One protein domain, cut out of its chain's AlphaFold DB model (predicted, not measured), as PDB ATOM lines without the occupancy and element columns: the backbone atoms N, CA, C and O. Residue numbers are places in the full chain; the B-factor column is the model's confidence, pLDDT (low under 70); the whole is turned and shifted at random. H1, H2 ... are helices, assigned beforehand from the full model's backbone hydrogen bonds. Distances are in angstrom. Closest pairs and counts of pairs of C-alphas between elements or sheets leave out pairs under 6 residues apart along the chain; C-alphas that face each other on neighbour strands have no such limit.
ATOM      1  N   PRO A  82     233.464 220.808 367.662       66.69
ATOM      2  CA  PRO A  82     233.140 220.706 366.241       66.69
ATOM      3  C   PRO A  82     233.762 219.453 365.622       66.69
ATOM      4  O   PRO A  82     234.895 219.106 365.959       66.69
ATOM      5  N   ALA A  83     233.070 218.797 364.686       67.88
ATOM      6  CA  ALA A  83     233.530 217.545 364.069       67.88
ATOM      7  C   ALA A  83     234.954 217.635 363.462       67.88
ATOM      8  O   ALA A  83     235.689 216.649 363.460       67.88
ATOM      9  N   ILE A  84     235.397 218.841 363.085       72.56
ATOM     10  CA  ILE A  84     236.780 219.159 362.687       72.56
ATOM     11  C   ILE A  84     237.807 218.854 363.792       72.56
ATOM     12  O   ILE A  84     238.855 218.277 363.511       72.56
ATOM     13  N   HIS A  85     237.523 219.198 365.050       73.12
ATOM     14  CA  HIS A  85     238.435 218.952 366.174       73.12
ATOM     15  C   HIS A  85     238.567 217.455 366.460       73.12
ATOM     16  O   HIS A  85     239.661 216.973 366.745       73.12
ATOM     17  N   LYS A  86     237.469 216.701 366.321       72.00
ATOM     18  CA  LYS A  86     237.470 215.239 366.467       72.00
ATOM     19  C   LYS A  86     238.258 214.570 365.351       72.00
ATOM     20  O   LYS A  86     239.061 213.689 365.636       72.00
ATOM     21  N   TYR A  87     238.065 215.015 364.107       78.00
ATOM     22  CA  TYR A  87     238.869 214.567 362.974       78.00
ATOM     23  C   TYR A  87     240.360 214.816 363.227       78.00
ATOM     24  O   TYR A  87     241.147 213.876 363.177       78.00
ATOM     25  N   ALA A  88     240.735 216.045 363.599       80.62
ATOM     26  CA  ALA A  88     242.124 216.400 363.875       80.62
ATOM     27  C   ALA A  88     242.730 215.544 365.002       80.62
ATOM     28  O   ALA A  88     243.815 214.984 364.839       80.62
ATOM     29  N   LEU A  89     242.012 215.383 366.119       81.75
ATOM     30  CA  LEU A  89     242.456 214.561 367.245       81.75
ATOM     31  C   LEU A  89     242.642 213.093 366.832       81.75
ATOM     32  O   LEU A  89     243.692 212.509 367.097       81.75
ATOM     33  N   LEU A  90     241.652 212.503 366.158       80.75
ATOM     34  CA  LEU A  90     241.701 211.105 365.725       80.75
ATOM     35  C   LEU A  90     242.807 210.869 364.692       80.75
ATOM     36  O   LEU A  90     243.509 209.865 364.783       80.75
ATOM     37  N   SER A  91     243.024 211.799 363.759       82.62
ATOM     38  CA  SER A  91     244.124 211.727 362.795       82.62
ATOM     39  C   SER A  91     245.495 211.767 363.475       82.62
ATOM     40  O   SER A  91     246.376 210.985 363.113       82.62
ATOM     41  N   VAL A  92     245.677 212.614 364.496       84.81
ATOM     42  CA  VAL A  92     246.927 212.662 365.276       84.81
ATOM     43  C   VAL A  92     247.135 211.364 366.060       84.81
ATOM     44  O   VAL A  92     248.233 210.804 366.040       84.81
ATOM     45  N   VAL A  93     246.087 210.841 366.703       85.56
ATOM     46  CA  VAL A  93     246.151 209.568 367.440       85.56
ATOM     47  C   VAL A  93     246.462 208.402 366.497       85.56
ATOM     48  O   VAL A  93     247.333 207.588 366.806       85.56
ATOM     49  N   ALA A  94     245.822 208.340 365.326       85.19
ATOM     50  CA  ALA A  94     246.094 207.326 364.310       85.19
ATOM     51  C   ALA A  94     247.553 207.385 363.836       85.19
ATOM     52  O   ALA A  94     248.240 206.361 363.830       85.19
ATOM     53  N   ALA A  95     248.065 208.578 363.515       85.88
ATOM     54  CA  ALA A  95     249.460 208.766 363.123       85.88
ATOM     55  C   ALA A  95     250.435 208.337 364.235       85.88
ATOM     56  O   ALA A  95     251.441 207.674 363.961       85.88
ATOM     57  N   GLY A  96     250.115 208.653 365.493       86.44
ATOM     58  CA  GLY A  96     250.872 208.209 366.664       86.44
ATOM     59  C   GLY A  96     250.907 206.686 366.798       86.44
ATOM     60  O   GLY A  96     251.984 206.114 366.983       86.44
ATOM     61  N   LEU A  97     249.764 206.015 366.632       84.75
ATOM     62  CA  LEU A  97     249.667 204.553 366.679       84.75
ATOM     63  C   LEU A  97     250.424 203.882 365.529       84.75
ATOM     64  O   LEU A  97     251.132 202.905 365.773       84.75
ATOM     65  N   TYR A  98     250.348 204.415 364.305       84.06
ATOM     66  CA  TYR A  98     251.132 203.902 363.177       84.06
ATOM     67  C   TYR A  98     252.634 204.073 363.401       84.06
ATOM     68  O   TYR A  98     253.399 203.131 363.186       84.06
ATOM     69  N   ARG A  99     253.066 205.238 363.898       83.88
ATOM     70  CA  ARG A  99     254.479 205.499 364.210       83.88
ATOM     71  C   ARG A  99     254.983 204.600 365.338       83.88
ATOM     72  O   ARG A  99     256.087 204.064 365.246       83.88
ATOM     73  N   TRP A 100     254.172 204.392 366.374       82.12
ATOM     74  CA  TRP A 100     254.495 203.490 367.479       82.12
ATOM     75  C   TRP A 100     254.543 202.027 367.033       82.12
ATOM     76  O   TRP A 100     255.497 201.322 367.361       82.12
ATOM     77  N   GLY A 101     253.574 201.586 366.226       77.94
ATOM     78  CA  GLY A 101     253.558 200.254 365.620       77.94
ATOM     79  C   GLY A 101     254.786 200.006 364.745       77.94
ATOM     80  O   GLY A 101     255.414 198.951 364.843       77.94
ATOM     81  N   PHE A 102     255.200 201.006 363.963       77.44
ATOM     82  CA  PHE A 102     256.389 200.930 363.118       77.44
ATOM     83  C   PHE A 102     257.698 200.888 363.923       77.44
ATOM     84  O   PHE A 102     258.553 200.048 363.646       77.44
ATOM     85  N   SER A 103     257.842 201.730 364.955       76.75
ATOM     86  CA  SER A 103     259.006 201.682 365.859       76.75
ATOM     87  C   SER A 103     259.100 200.323 366.552       76.75
ATOM     88  O   SER A 103     260.139 199.673 366.530       76.75
ATOM     89  N   ARG A 104     257.979 199.827 367.080       69.75
ATOM     90  CA  ARG A 104     257.939 198.561 367.815       69.75
ATOM     91  C   ARG A 104     258.199 197.339 366.933       69.75
ATOM     92  O   ARG A 104     258.747 196.349 367.415       69.75
ATOM     93  N   ARG A 105     257.833 197.406 365.647       68.75
ATOM     94  CA  ARG A 105     258.171 196.369 364.661       68.75
ATOM     95  C   ARG A 105     259.685 196.250 364.466       68.75
ATOM     96  O   ARG A 105     260.156 195.137 364.257       68.75
ATOM     97  N   ARG A 106     260.435 197.356 364.582       66.62
ATOM     98  CA  ARG A 106     261.909 197.348 364.541       66.62
ATOM     99  C   ARG A 106     262.522 196.754 365.809       66.62
ATOM    100  O   ARG A 106     263.478 195.997 365.706       66.62
ATOM    101  N   ASP A 107     261.941 197.040 366.973       68.31
ATOM    102  CA  ASP A 107     262.502 196.615 368.266       68.31
ATOM    103  C   ASP A 107     262.203 195.145 368.625       68.31
ATOM    104  O   ASP A 107     262.939 194.528 369.391       68.31
ATOM    105  N   ALA A 108     261.108 194.564 368.117       61.69
ATOM    106  CA  ALA A 108     260.716 193.185 368.432       61.69
ATOM    107  C   ALA A 108     259.989 192.488 367.259       61.69
ATOM    108  O   ALA A 108     258.754 192.371 367.286       61.69
ATOM    109  N   PRO A 109     260.729 191.983 366.248       63.88
ATOM    110  CA  PRO A 109     260.148 191.327 365.072       63.88
ATOM    111  C   PRO A 109     259.469 189.981 365.385       63.88
ATOM    112  O   PRO A 109     258.505 189.616 364.718       63.88
ATOM    113  N   ASP A 110     259.878 189.285 366.452       66.62
ATOM    114  CA  ASP A 110     259.343 187.963 366.825       66.62
ATOM    115  C   ASP A 110     257.881 187.969 367.313       66.62
ATOM    116  O   ASP A 110     257.239 186.924 367.423       66.62
ATOM    117  N   LYS A 111     257.312 189.141 367.626       66.06
ATOM    118  CA  LYS A 111     255.965 189.258 368.220       66.06
ATOM    119  C   LYS A 111     254.928 189.751 367.213       66.06
ATOM    120  O   LYS A 111     254.190 190.697 367.491       66.06
ATOM    121  N   VAL A 112     254.842 189.054 366.078       66.31
ATOM    122  CA  VAL A 112     253.956 189.367 364.938       66.31
ATOM    123  C   VAL A 112     252.514 189.653 365.382       66.31
ATOM    124  O   VAL A 112     251.989 190.715 365.076       66.31
ATOM    125  N   TYR A 113     251.899 188.787 366.197       64.50
ATOM    126  CA  TYR A 113     250.499 188.953 366.632       64.50
ATOM    127  C   TYR A 113     250.237 190.240 367.421       64.50
ATOM    128  O   TYR A 113     249.205 190.886 367.257       64.50
ATOM    129  N   ARG A 114     251.177 190.626 368.289       65.06
ATOM    130  CA  ARG A 114     251.031 191.819 369.128       65.06
ATOM    131  C   ARG A 114     251.293 193.098 368.338       65.06
ATOM    132  O   ARG A 114     250.698 194.123 368.643       65.06
ATOM    133  N   ASN A 115     252.168 193.033 367.337       72.25
ATOM    134  CA  ASN A 115     252.412 194.156 366.439       72.25
ATOM    135  C   ASN A 115     251.203 194.363 365.505       72.25
ATOM    136  O   ASN A 115     250.762 195.497 365.336       72.25
ATOM    137  N   GLU A 116     250.584 193.280 365.023       72.19
ATOM    138  CA  GLU A 116     249.359 193.333 364.210       72.19
ATOM    139  C   GLU A 116     248.173 193.952 364.970       72.19
ATOM    140  O   GLU A 116     247.380 194.695 364.396       72.19
ATOM    141  N   ALA A 117     248.089 193.715 366.285       75.06
ATOM    142  CA  ALA A 117     247.093 194.327 367.168       75.06
ATOM    143  C   ALA A 117     247.130 195.864 367.140       75.06
ATOM    144  O   ALA A 117     246.090 196.522 367.139       75.06
ATOM    145  N   ILE A 118     248.338 196.437 367.129       79.25
ATOM    146  CA  ILE A 118     248.546 197.889 367.140       79.25
ATOM    147  C   ILE A 118     248.122 198.480 365.795       79.25
ATOM    148  O   ILE A 118     247.447 199.508 365.767       79.25
ATOM    149  N   PHE A 119     248.457 197.812 364.688       81.19
ATOM    150  CA  PHE A 119     248.014 198.229 363.357       81.19
ATOM    151  C   PHE A 119     246.499 198.135 363.199       81.19
ATOM    152  O   PHE A 119     245.895 199.054 362.654       81.19
ATOM    153  N   PHE A 120     245.872 197.086 363.734       79.50
ATOM    154  CA  PHE A 120     244.417 196.984 363.766       79.50
ATOM    155  C   PHE A 120     243.784 198.159 364.515       79.50
ATOM    156  O   PHE A 120     242.866 198.795 364.001       79.50
ATOM    157  N   LEU A 121     244.301 198.490 365.702       82.06
ATOM    158  CA  LEU A 121     243.802 199.628 366.471       82.06
ATOM    159  C   LEU A 121     243.962 200.941 365.688       82.06
ATOM    160  O   LEU A 121     243.034 201.744 365.645       82.06
ATOM    161  N   ALA A 122     245.102 201.137 365.021       84.56
ATOM    162  CA  ALA A 122     245.344 202.309 364.185       84.56
ATOM    163  C   ALA A 122     244.348 202.411 363.011       84.56
ATOM    164  O   ALA A 122     243.825 203.497 362.747       84.56
ATOM    165  N   VAL A 123     244.027 201.290 362.352       84.75
ATOM    166  CA  VAL A 123     243.017 201.241 361.277       84.75
ATOM    167  C   VAL A 123     241.633 201.616 361.802       84.75
ATOM    168  O   VAL A 123     240.946 202.412 361.168       84.75
ATOM    169  N   LEU A 124     241.234 201.121 362.977       81.56
ATOM    170  CA  LEU A 124     239.945 201.486 363.575       81.56
ATOM    171  C   LEU A 124     239.841 202.981 363.878       81.56
ATOM    172  O   LEU A 124     238.828 203.604 363.563       81.56
ATOM    173  N   VAL A 125     240.893 203.564 364.460       83.62
ATOM    174  CA  VAL A 125     240.941 205.007 364.742       83.62
ATOM    175  C   VAL A 125     240.884 205.808 363.438       83.62
ATOM    176  O   VAL A 125     240.177 206.811 363.367       83.62
ATOM    177  N   THR A 126     241.557 205.335 362.387       83.88
ATOM    178  CA  THR A 126     241.515 205.947 361.049       83.88
ATOM    179  C   THR A 126     240.108 205.898 360.453       83.88
ATOM    180  O   THR A 126     239.630 206.908 359.940       83.88
ATOM    181  N   GLY A 127     239.397 204.775 360.589       81.12
ATOM    182  CA  GLY A 127     237.995 204.662 360.177       81.12
ATOM    183  C   GLY A 127     237.078 205.614 360.940       81.12
ATOM    184  O   GLY A 127     236.228 206.269 360.335       81.12
ATOM    185  N   GLY A 128     237.308 205.770 362.247       76.06
ATOM    186  CA  GLY A 128     236.642 206.783 363.064       76.06
ATOM    187  C   GLY A 128     236.915 208.207 362.569       76.06
ATOM    188  O   GLY A 128     235.978 208.989 362.419       76.06
ATOM    189  N   ALA A 129     238.170 208.536 362.248       80.31
ATOM    190  CA  ALA A 129     238.545 209.840 361.699       80.31
ATOM    191  C   ALA A 129     237.835 210.111 360.365       80.31
ATOM    192  O   ALA A 129     237.222 211.162 360.195       80.31
ATOM    193  N   ILE A 130     237.852 209.142 359.445       81.25
ATOM    194  CA  ILE A 130     237.178 209.247 358.144       81.25
ATOM    195  C   ILE A 130     235.666 209.435 358.332       81.25
ATOM    196  O   ILE A 130     235.072 210.268 357.659       81.25
ATOM    197  N   SER A 131     235.045 208.734 359.284       74.38
ATOM    198  CA  SER A 131     233.627 208.926 359.610       74.38
ATOM    199  C   SER A 131     233.325 210.351 360.094       74.38
ATOM    200  O   SER A 131     232.365 210.960 359.625       74.38
ATOM    201  N   GLN A 132     234.162 210.920 360.971       75.19
ATOM    202  CA  GLN A 132     233.999 212.311 361.417       75.19
ATOM    203  C   GLN A 132     234.231 213.316 360.281       75.19
ATOM    204  O   GLN A 132     233.504 214.304 360.187       75.19
ATOM    205  N   LEU A 133     235.187 213.046 359.386       76.56
ATOM    206  CA  LEU A 133     235.391 213.832 358.169       76.56
ATOM    207  C   LEU A 133     234.150 213.784 357.268       76.56
ATOM    208  O   LEU A 133     233.739 214.814 356.738       76.56
ATOM    209  N   GLY A 134     233.497 212.626 357.171       71.62
ATOM    210  CA  GLY A 134     232.224 212.471 356.470       71.62
ATOM    211  C   GLY A 134     231.146 213.416 356.974       71.62
ATOM    212  O   GLY A 134     230.519 214.093 356.169       71.62
ATOM    213  N   LEU A 135     231.001 213.546 358.294       69.62
ATOM    214  CA  LEU A 135     230.040 214.469 358.904       69.62
ATOM    215  C   LEU A 135     230.375 215.946 358.644       69.62
ATOM    216  O   LEU A 135     229.471 216.772 358.599       69.62
ATOM    217  N   THR A 136     231.657 216.298 358.478       69.62
ATOM    218  CA  THR A 136     232.063 217.679 358.142       69.62
ATOM    219  C   THR A 136     231.876 218.026 356.669       69.62
ATOM    220  O   THR A 136     231.645 219.188 356.344       69.62
ATOM    221  N   VAL A 137     232.020 217.034 355.787       68.25
ATOM    222  CA  VAL A 137     231.957 217.196 354.326       68.25
ATOM    223  C   VAL A 137     230.536 216.978 353.801       68.25
ATOM    224  O   VAL A 137     230.275 217.271 352.638       68.25
ATOM    225  N   ASP A 138     229.611 216.490 354.633       65.12
ATOM    226  CA  ASP A 138     228.227 216.248 354.241       65.12
ATOM    227  C   ASP A 138     227.510 217.549 353.844       65.12
ATOM    228  O   ASP A 138     226.904 218.252 354.648       65.12
ATOM    229  N   THR A 139     227.589 217.870 352.555       55.34
ATOM    230  CA  THR A 139     226.905 218.990 351.903       55.34
ATOM    231  C   THR A 139     225.416 218.715 351.640       55.34
ATOM    232  O   THR A 139     224.786 219.457 350.890       55.34
ATOM    233  N   GLY A 140     224.829 217.654 352.211       56.69
ATOM    234  CA  GLY A 140     223.408 217.319 352.040       56.69
ATOM    235  C   GLY A 140     223.065 216.678 350.691       56.69
ATOM    236  O   GLY A 140     221.898 216.447 350.390       56.69
ATOM    237  N   THR A 141     224.071 216.358 349.872       54.88
ATOM    238  CA  THR A 141     223.904 215.685 348.572       54.88
ATOM    239  C   THR A 141     223.789 214.166 348.704       54.88
ATOM    240  O   THR A 141     223.504 213.490 347.717       54.88
ATOM    241  N   GLY A 142     224.015 213.610 349.902       56.28
ATOM    242  CA  GLY A 142     223.788 212.201 350.220       56.28
ATOM    243  C   GLY A 142     224.733 211.207 349.542       56.28
ATOM    244  O   GLY A 142     224.500 210.015 349.684       56.28
ATOM    245  N   HIS A 143     225.781 211.647 348.832       61.16
ATOM    246  CA  HIS A 143     226.721 210.776 348.108       61.16
ATOM    247  C   HIS A 143     227.963 210.448 348.955       61.16
ATOM    248  O   HIS A 143     229.036 211.025 348.771       61.16
ATOM    249  N   TYR A 144     227.851 209.469 349.857       68.88
ATOM    250  CA  TYR A 144     228.989 208.983 350.656       68.88
ATOM    251  C   TYR A 144     229.969 208.102 349.855       68.88
ATOM    252  O   TYR A 144     231.015 207.716 350.381       68.88
ATOM    253  N   SER A 145     229.678 207.815 348.578       71.38
ATOM    254  CA  SER A 145     230.550 207.041 347.683       71.38
ATOM    255  C   SER A 145     231.981 207.591 347.651       71.38
ATOM    256  O   SER A 145     232.937 206.852 347.866       71.38
ATOM    257  N   LEU A 146     232.168 208.898 347.462       73.25
ATOM    258  CA  LEU A 146     233.519 209.473 347.378       73.25
ATOM    259  C   LEU A 146     234.316 209.294 348.679       73.25
ATOM    260  O   LEU A 146     235.528 209.088 348.644       73.25
ATOM    261  N   LEU A 147     233.631 209.302 349.822       76.25
ATOM    262  CA  LEU A 147     234.249 209.108 351.130       76.25
ATOM    263  C   LEU A 147     234.695 207.659 351.354       76.25
ATOM    264  O   LEU A 147     235.765 207.412 351.913       76.25
ATOM    265  N   LEU A 148     233.899 206.699 350.882       75.31
ATOM    266  CA  LEU A 148     234.244 205.277 350.929       75.31
ATOM    267  C   LEU A 148     235.415 204.955 349.991       75.31
ATOM    268  O   LEU A 148     236.315 204.208 350.377       75.31
ATOM    269  N   LEU A 149     235.463 205.579 348.808       80.44
ATOM    270  CA  LEU A 149     236.601 205.466 347.893       80.44
ATOM    271  C   LEU A 149     237.877 206.070 348.501       80.44
ATOM    272  O   LEU A 149     238.949 205.470 348.428       80.44
ATOM    273  N   PHE A 150     237.761 207.231 349.150       81.44
ATOM    274  CA  PHE A 150     238.874 207.855 349.864       81.44
ATOM    275  C   PHE A 150     239.399 206.954 350.994       81.44
ATOM    276  O   PHE A 150     240.607 206.758 351.120       81.44
ATOM    277  N   SER A 151     238.494 206.339 351.758       81.75
ATOM    278  CA  SER A 151     238.827 205.358 352.797       81.75
ATOM    279  C   SER A 151     239.606 204.163 352.243       81.75
ATOM    280  O   SER A 151     240.657 203.800 352.778       81.75
ATOM    281  N   PHE A 152     239.148 203.598 351.119       83.56
ATOM    282  CA  PHE A 152     239.863 202.533 350.418       83.56
ATOM    283  C   PHE A 152     241.286 202.953 350.038       83.56
ATOM    284  O   PHE A 152     242.224 202.204 350.303       83.56
ATOM    285  N   LEU A 153     241.464 204.147 349.468       85.62
ATOM    286  CA  LEU A 153     242.775 204.634 349.034       85.62
ATOM    287  C   LEU A 153     243.732 204.780 350.226       85.62
ATOM    288  O   LEU A 153     244.865 204.300 350.166       85.62
ATOM    289  N   VAL A 154     243.262 205.356 351.337       85.25
ATOM    290  CA  VAL A 154     244.044 205.475 352.578       85.25
ATOM    291  C   VAL A 154     244.476 204.095 353.084       85.25
ATOM    292  O   VAL A 154     245.659 203.886 353.360       85.25
ATOM    293  N   TYR A 155     243.560 203.124 353.155       83.62
ATOM    294  CA  TYR A 155     243.904 201.771 353.598       83.62
ATOM    295  C   TYR A 155     244.793 201.013 352.608       83.62
ATOM    296  O   TYR A 155     245.655 200.258 353.045       83.62
ATOM    297  N   ALA A 156     244.646 201.223 351.300       84.06
ATOM    298  CA  ALA A 156     245.490 200.597 350.283       84.06
ATOM    299  C   ALA A 156     246.941 201.107 350.354       84.06
ATOM    300  O   ALA A 156     247.888 200.317 350.311       84.06
ATOM    301  N   VAL A 157     247.136 202.416 350.543       85.06
ATOM    302  CA  VAL A 157     248.473 203.003 350.737       85.06
ATOM    303  C   VAL A 157     249.092 202.498 352.041       85.06
ATOM    304  O   VAL A 157     250.228 202.032 352.054       85.06
ATOM    305  N   LEU A 158     248.338 202.501 353.141       81.56
ATOM    306  CA  LEU A 158     248.840 201.997 354.423       81.56
ATOM    307  C   LEU A 158     249.125 200.488 354.382       81.56
ATOM    308  O   LEU A 158     250.123 200.040 354.942       81.56
ATOM    309  N   GLY A 159     248.292 199.709 353.690       79.38
ATOM    310  CA  GLY A 159     248.453 198.265 353.524       79.38
ATOM    311  C   GLY A 159     249.688 197.893 352.709       79.38
ATOM    312  O   GLY A 159     250.379 196.937 353.059       79.38
ATOM    313  N   THR A 160     250.010 198.673 351.674       79.19
ATOM    314  CA  THR A 160     251.239 198.487 350.887       79.19
ATOM    315  C   THR A 160     252.486 198.936 351.648       79.19
ATOM    316  O   THR A 160     253.471 198.207 351.653       79.19
ATOM    317  N   MET A 161     252.450 200.067 352.364       76.19
ATOM    318  CA  MET A 161     253.608 200.539 353.143       76.19
ATOM    319  C   MET A 161     253.926 199.669 354.367       76.19
ATOM    320  O   MET A 161     255.085 199.574 354.773       76.19
ATOM    321  N   LEU A 162     252.909 199.076 354.996       70.62
ATOM    322  CA  LEU A 162     253.068 198.304 356.231       70.62
ATOM    323  C   LEU A 162     253.131 196.790 355.991       70.62
ATOM    324  O   LEU A 162     253.407 196.061 356.944       70.62
ATOM    325  N   GLU A 163     252.913 196.318 354.756       71.56
ATOM    326  CA  GLU A 163     252.867 194.891 354.375       71.56
ATOM    327  C   GLU A 163     251.977 194.047 355.308       71.56
ATOM    328  O   GLU A 163     252.261 192.889 355.616       71.56
ATOM    329  N   SER A 164     250.900 194.646 355.817       69.69
ATOM    330  CA  SER A 164     249.991 193.996 356.759       69.69
ATOM    331  C   SER A 164     248.784 193.439 356.015       69.69
ATOM    332  O   SER A 164     247.985 194.180 355.432       69.69
ATOM    333  N   ASN A 165     248.612 192.116 356.094       72.12
ATOM    334  CA  ASN A 165     247.449 191.418 355.540       72.12
ATOM    335  C   ASN A 165     246.135 191.913 356.162       72.12
ATOM    336  O   ASN A 165     245.096 191.915 355.509       72.12
ATOM    337  N   LEU A 166     246.175 192.342 357.425       74.19
ATOM    338  CA  LEU A 166     245.004 192.819 358.146       74.19
ATOM    339  C   LEU A 166     244.488 194.145 357.570       74.19
ATOM    340  O   LEU A 166     243.287 194.283 357.348       74.19
ATOM    341  N   ILE A 167     245.384 195.093 357.272       79.44
ATOM    342  CA  ILE A 167     245.008 196.387 356.674       79.44
ATOM    343  C   ILE A 167     244.406 196.174 355.278       79.44
ATOM    344  O   ILE A 167     243.419 196.816 354.924       79.44
ATOM    345  N   TRP A 168     244.933 195.210 354.519       80.31
ATOM    346  CA  TRP A 168     244.388 194.828 353.217       80.31
ATOM    347  C   TRP A 168     242.956 194.290 353.283       80.31
ATOM    348  O   TRP A 168     242.141 194.639 352.431       80.31
ATOM    349  N   VAL A 169     242.612 193.496 354.305       78.56
ATOM    350  CA  VAL A 169     241.221 193.053 354.513       78.56
ATOM    351  C   VAL A 169     240.300 194.258 354.718       78.56
ATOM    352  O   VAL A 169     239.237 194.317 354.108       78.56
ATOM    353  N   PHE A 170     240.716 195.253 355.508       79.38
ATOM    354  CA  PHE A 170     239.942 196.486 355.694       79.38
ATOM    355  C   PHE A 170     239.855 197.344 354.429       79.38
ATOM    356  O   PHE A 170     238.796 197.912 354.165       79.38
ATOM    357  N   ALA A 171     240.912 197.398 353.615       80.75
ATOM    358  CA  ALA A 171     240.870 198.048 352.309       80.75
ATOM    359  C   ALA A 171     239.831 197.376 351.395       80.75
ATOM    360  O   ALA A 171     238.965 198.050 350.844       80.75
ATOM    361  N   LEU A 172     239.845 196.045 351.292       80.75
ATOM    362  CA  LEU A 172     238.870 195.300 350.491       80.75
ATOM    363  C   LEU A 172     237.439 195.451 351.021       80.75
ATOM    364  O   LEU A 172     236.509 195.580 350.227       80.75
ATOM    365  N   LEU A 173     237.256 195.491 352.344       81.25
ATOM    366  CA  LEU A 173     235.961 195.796 352.952       81.25
ATOM    367  C   LEU A 173     235.487 197.202 352.573       81.25
ATOM    368  O   LEU A 173     234.342 197.346 352.159       81.25
ATOM    369  N   ALA A 174     236.355 198.215 352.643       78.19
ATOM    370  CA  ALA A 174     236.024 199.583 352.242       78.19
ATOM    371  C   ALA A 174     235.686 199.682 350.745       78.19
ATOM    372  O   ALA A 174     234.725 200.358 350.381       78.19
ATOM    373  N   LEU A 175     236.412 198.958 349.887       80.38
ATOM    374  CA  LEU A 175     236.115 198.859 348.456       80.38
ATOM    375  C   LEU A 175     234.757 198.187 348.206       80.38
ATOM    376  O   LEU A 175     233.967 198.667 347.394       80.38
ATOM    377  N   GLY A 176     234.456 197.110 348.934       79.19
ATOM    378  CA  GLY A 176     233.156 196.439 348.899       79.19
ATOM    379  C   GLY A 176     232.018 197.326 349.409       79.19
ATOM    380  O   GLY A 176     230.932 197.320 348.836       79.19
ATOM    381  N   SER A 177     232.264 198.139 350.439       75.31
ATOM    382  CA  SER A 177     231.305 199.139 350.923       75.31
ATOM    383  C   SER A 177     231.084 200.259 349.908       75.31
ATOM    384  O   SER A 177     229.940 200.641 349.690       75.31
ATOM    385  N   TRP A 178     232.144 200.760 349.264       81.50
ATOM    386  CA  TRP A 178     232.041 201.760 348.196       81.50
ATOM    387  C   TRP A 178     231.202 201.248 347.031       81.50
ATOM    388  O   TRP A 178     230.247 201.906 346.624       81.50
ATOM    389  N   MET A 179     231.527 200.042 346.564       73.38
ATOM    390  CA  MET A 179     230.721 199.298 345.610       73.38
ATOM    391  C   MET A 179     229.276 199.267 346.099       73.38
ATOM    392  O   MET A 179     228.428 199.861 345.456       73.38
ATOM    393  N   GLY A 180     228.985 198.692 347.268       70.00
ATOM    394  CA  GLY A 180     227.646 198.642 347.877       70.00
ATOM    395  C   GLY A 180     226.882 199.979 347.880       70.00
ATOM    396  O   GLY A 180     225.689 200.016 347.586       70.00
ATOM    397  N   ALA A 181     227.576 201.082 348.143       69.00
ATOM    398  CA  ALA A 181     226.987 202.414 348.153       69.00
ATOM    399  C   ALA A 181     226.648 202.905 346.738       69.00
ATOM    400  O   ALA A 181     225.484 203.178 346.460       69.00
ATOM    401  N   GLU A 182     227.614 202.929 345.813       67.50
ATOM    402  CA  GLU A 182     227.416 203.355 344.411       67.50
ATOM    403  C   GLU A 182     226.290 202.566 343.736       67.50
ATOM    404  O   GLU A 182     225.442 203.052 342.986       67.50
ATOM    405  N   THR A 183     226.271 201.297 344.093       64.06
ATOM    406  CA  THR A 183     225.374 200.297 343.580       64.06
ATOM    407  C   THR A 183     223.947 200.436 344.120       64.06
ATOM    408  O   THR A 183     223.002 200.168 343.369       64.06
ATOM    409  N   GLY A 184     223.801 200.905 345.362       58.34
ATOM    410  CA  GLY A 184     222.537 201.281 345.997       58.34
ATOM    411  C   GLY A 184     222.018 202.658 345.573       58.34
ATOM    412  O   GLY A 184     220.812 202.806 345.375       58.34
ATOM    413  N   TYR A 185     222.894 203.643 345.339       63.38
ATOM    414  CA  TYR A 185     222.492 204.957 344.812       63.38
ATOM    415  C   TYR A 185     221.876 204.837 343.420       63.38
ATOM    416  O   TYR A 185     220.826 205.419 343.154       63.38
ATOM    417  N   MET A 186     222.467 204.007 342.560       59.03
ATOM    418  CA  MET A 186     221.936 203.754 341.220       59.03
ATOM    419  C   MET A 186     220.653 202.901 341.210       59.03
ATOM    420  O   MET A 186     219.919 202.941 340.226       59.03
ATOM    421  N   SER A 187     220.364 202.125 342.267       53.00
ATOM    422  CA  SER A 187     219.131 201.320 342.384       53.00
ATOM    423  C   SER A 187     218.017 201.997 343.191       53.00
ATOM    424  O   SER A 187     216.947 201.408 343.354       53.00
ATOM    425  N   GLY A 188     218.257 203.194 343.742       57.25
ATOM    426  CA  GLY A 188     217.338 203.841 344.683       57.25
ATOM    427  C   GLY A 188     217.129 203.032 345.969       57.25
ATOM    428  O   GLY A 188     216.028 203.033 346.510       57.25
ATOM    429  N   TRP A 189     218.156 202.306 346.431       53.88
ATOM    430  CA  TRP A 189     218.102 201.337 347.541       53.88
ATOM    431  C   TRP A 189     217.222 200.100 347.294       53.88
ATOM    432  O   TRP A 189     216.993 199.303 348.205       53.88
ATOM    433  N   GLY A 190     216.771 199.881 346.056       47.75
ATOM    434  CA  GLY A 190     216.079 198.657 345.669       47.75
ATOM    435  C   GLY A 190     216.991 197.429 345.770       47.75
ATOM    436  O   GLY A 190     218.159 197.479 345.378       47.75
ATOM    437  N   ALA A 191     216.441 196.309 346.255       46.56
ATOM    438  CA  ALA A 191     217.134 195.021 346.406       46.56
ATOM    439  C   ALA A 191     217.665 194.434 345.080       46.56
ATOM    440  O   ALA A 191     218.500 193.531 345.096       46.56
ATOM    441  N   TYR A 192     217.203 194.961 343.942       44.00
ATOM    442  CA  TYR A 192     217.531 194.492 342.605       44.00
ATOM    443  C   TYR A 192     218.144 195.616 341.777       44.00
ATOM    444  O   TYR A 192     217.477 196.581 341.417       44.00
ATOM    445  N   TYR A 193     219.411 195.447 341.414       41.75
ATOM    446  CA  TYR A 193     220.011 196.165 340.296       41.75
ATOM    447  C   TYR A 193     220.206 195.146 339.177       41.75
ATOM    448  O   TYR A 193     220.909 194.154 339.370       41.75
ATOM    449  N   LEU A 194     219.520 195.335 338.044       45.94
ATOM    450  CA  LEU A 194     219.595 194.450 336.866       45.94
ATOM    451  C   LEU A 194     219.244 192.961 337.116       45.94
ATOM    452  O   LEU A 194     219.634 192.101 336.335       45.94
ATOM    453  N   GLY A 195     218.501 192.630 338.180       47.03
ATOM    454  CA  GLY A 195     218.105 191.243 338.475       47.03
ATOM    455  C   GLY A 195     219.140 190.405 339.248       47.03
ATOM    456  O   GLY A 195     218.943 189.202 339.396       47.03
ATOM    457  N   MET A 196     220.219 191.006 339.772       44.91
ATOM    458  CA  MET A 196     221.273 190.301 340.524       44.91
ATOM    459  C   MET A 196     221.306 190.668 342.019       44.91
ATOM    460  O   MET A 196     221.212 191.838 342.383       44.91
ATOM    461  N   ASN A 197     221.497 189.658 342.882       47.12
ATOM    462  CA  ASN A 197     221.595 189.806 344.343       47.12
ATOM    463  C   ASN A 197     222.934 190.445 344.796       47.12
ATOM    464  O   ASN A 197     223.992 190.179 344.218       47.12
ATOM    465  N   TYR A 198     222.895 191.191 345.912       46.75
ATOM    466  CA  TYR A 198     224.026 191.854 346.607       46.75
ATOM    467  C   TYR A 198     225.362 191.063 346.718       46.75
ATOM    468  O   TYR A 198     226.423 191.683 346.595       46.75
ATOM    469  N   PRO A 199     225.382 189.723 346.899       46.25
ATOM    470  CA  PRO A 199     226.628 188.956 347.008       46.25
ATOM    471  C   PRO A 199     227.446 188.902 345.709       46.25
ATOM    472  O   PRO A 199     228.672 188.945 345.752       46.25
ATOM    473  N   LEU A 200     226.792 188.841 344.542       49.19
ATOM    474  CA  LEU A 200     227.487 188.734 343.250       49.19
ATOM    475  C   LEU A 200     228.176 190.047 342.861       49.19
ATOM    476  O   LEU A 200     229.234 190.032 342.230       49.19
ATOM    477  N   ARG A 201     227.622 191.184 343.303       49.62
ATOM    478  CA  ARG A 201     228.166 192.520 343.031       49.62
ATOM    479  C   ARG A 201     229.516 192.735 343.714       49.62
ATOM    480  O   ARG A 201     230.412 193.298 343.106       49.62
ATOM    481  N   SER A 202     229.686 192.185 344.915       42.41
ATOM    482  CA  SER A 202     230.949 192.236 345.669       42.41
ATOM    483  C   SER A 202     232.053 191.351 345.070       42.41
ATOM    484  O   SER A 202     233.228 191.552 345.355       42.41
ATOM    485  N   CYS A 203     231.685 190.365 344.243       42.53
ATOM    486  CA  CYS A 203     232.612 189.378 343.688       42.53
ATOM    487  C   CYS A 203     233.305 189.876 342.405       42.53
ATOM    488  O   CYS A 203     234.484 189.611 342.198       42.53
ATOM    489  N   CYS A 204     232.608 190.653 341.563       38.56
ATOM    490  CA  CYS A 204     233.171 191.189 340.313       38.56
ATOM    491  C   CYS A 204     234.142 192.369 340.499       38.56
ATOM    492  O   CYS A 204     234.842 192.727 339.558       38.56
ATOM    493  N   SER A 205     234.195 192.985 341.682       42.53
ATOM    494  CA  SER A 205     235.074 194.129 341.962       42.53
ATOM    495  C   SER A 205     236.375 193.777 342.659       42.53
ATOM    496  O   SER A 205     237.188 194.668 342.891       42.53
TER     497      SER A 205
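AT A GLANCE: This is residues 82 to 205 of the 220 residues of an uncharacterized protein of Nitrospira sp. KM1 (UniProt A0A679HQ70). Four long helices run up and down in a flat slab: the hairpin of H1 and H2 lies beside the hairpin of H3 and H4, with H2 on the side toward H3 and H4, and H1 on the far side of H2. The short helix H5 packs on H4 at the other edge of the slab, and residues 106 to 113, at the turn from H1 to H2, stick out. The printed part has 124 residues with five named helices, H1 to H5 in order along it, and no named strand; its class is all helix. It is only just loose, close to compact, with a radius of gyration of the C-alphas of 16.8 A and spans of 53 by 36 by 17 A.

IN THESE COORDINATES: H1, residues 83 to 107, begins with C-alpha 83 at (233.530, 217.545, 364.069) and is 36.0 A long from first to last C-alpha. H2, residues 112 to 137, is the longest helix by residues and measures 37.0 A; its C-alpha 137 is at (231.957, 217.196, 354.326). H3, residues 145 to 162, measures 25.6 A, and H4, residues 165 to 185, measures 30.4 A. H5, residues 198 to 203, ends with C-alpha 203 at (232.612, 189.378, 343.688).

HOW THE PARTS SIT: H1 and H2 form a helical hairpin and touch, at a shallow tilt of 17 degrees, opposite ways; their closest C-alphas, those of Tyr 87 and Ala 129, are 4.9 A apart. H2, H3 and H4 form an up and down bundle, each helix running against the one before it. H2 touches H3 with residues 123 to 134 alone, at a shallow tilt of 25 degrees; the closest C-alphas, of Gly 134 and Leu 147, are 6.6 A apart. H2 touches H4 with residues 116 to 123 alone, and they run the same way at a shallow tilt of 27 degrees; the closest C-alphas are those of Val 123 and Ile 167, 7.0 A apart. The hairpin of H3 and H4 has a shallow tilt of 13 degrees, with the C-alphas of Leu 148 and Trp 178 closest at 5.0 A. H5 touches residues 176 to 180 of H4 at a steep tilt of 49 degrees; the C-alphas of Gly 176 and Ser 202 are closest, 5.7 A apart. H1 and H3 are only just apart, at 8.1 A between their closest C-alphas. Every O i to N i+4 pair is within hydrogen-bond range in H1, H3 and H4; H2 has 21 of 22, and H5 has 0 of 2, beside 2 of 3 O i to N i+3 pairs.

THE WHOLE: The C-alphas farthest apart, those of Asp 107 and Gly 195, are 53.7 A apart. The printed part has no cut. The link from H4 to H5, residues 186 to 197, is long. The mean pLDDT of the printed part is 70.7; residues under 70 include 104 to 114, 135 to 144 and 181 to 205, and H5 has a mean of 46.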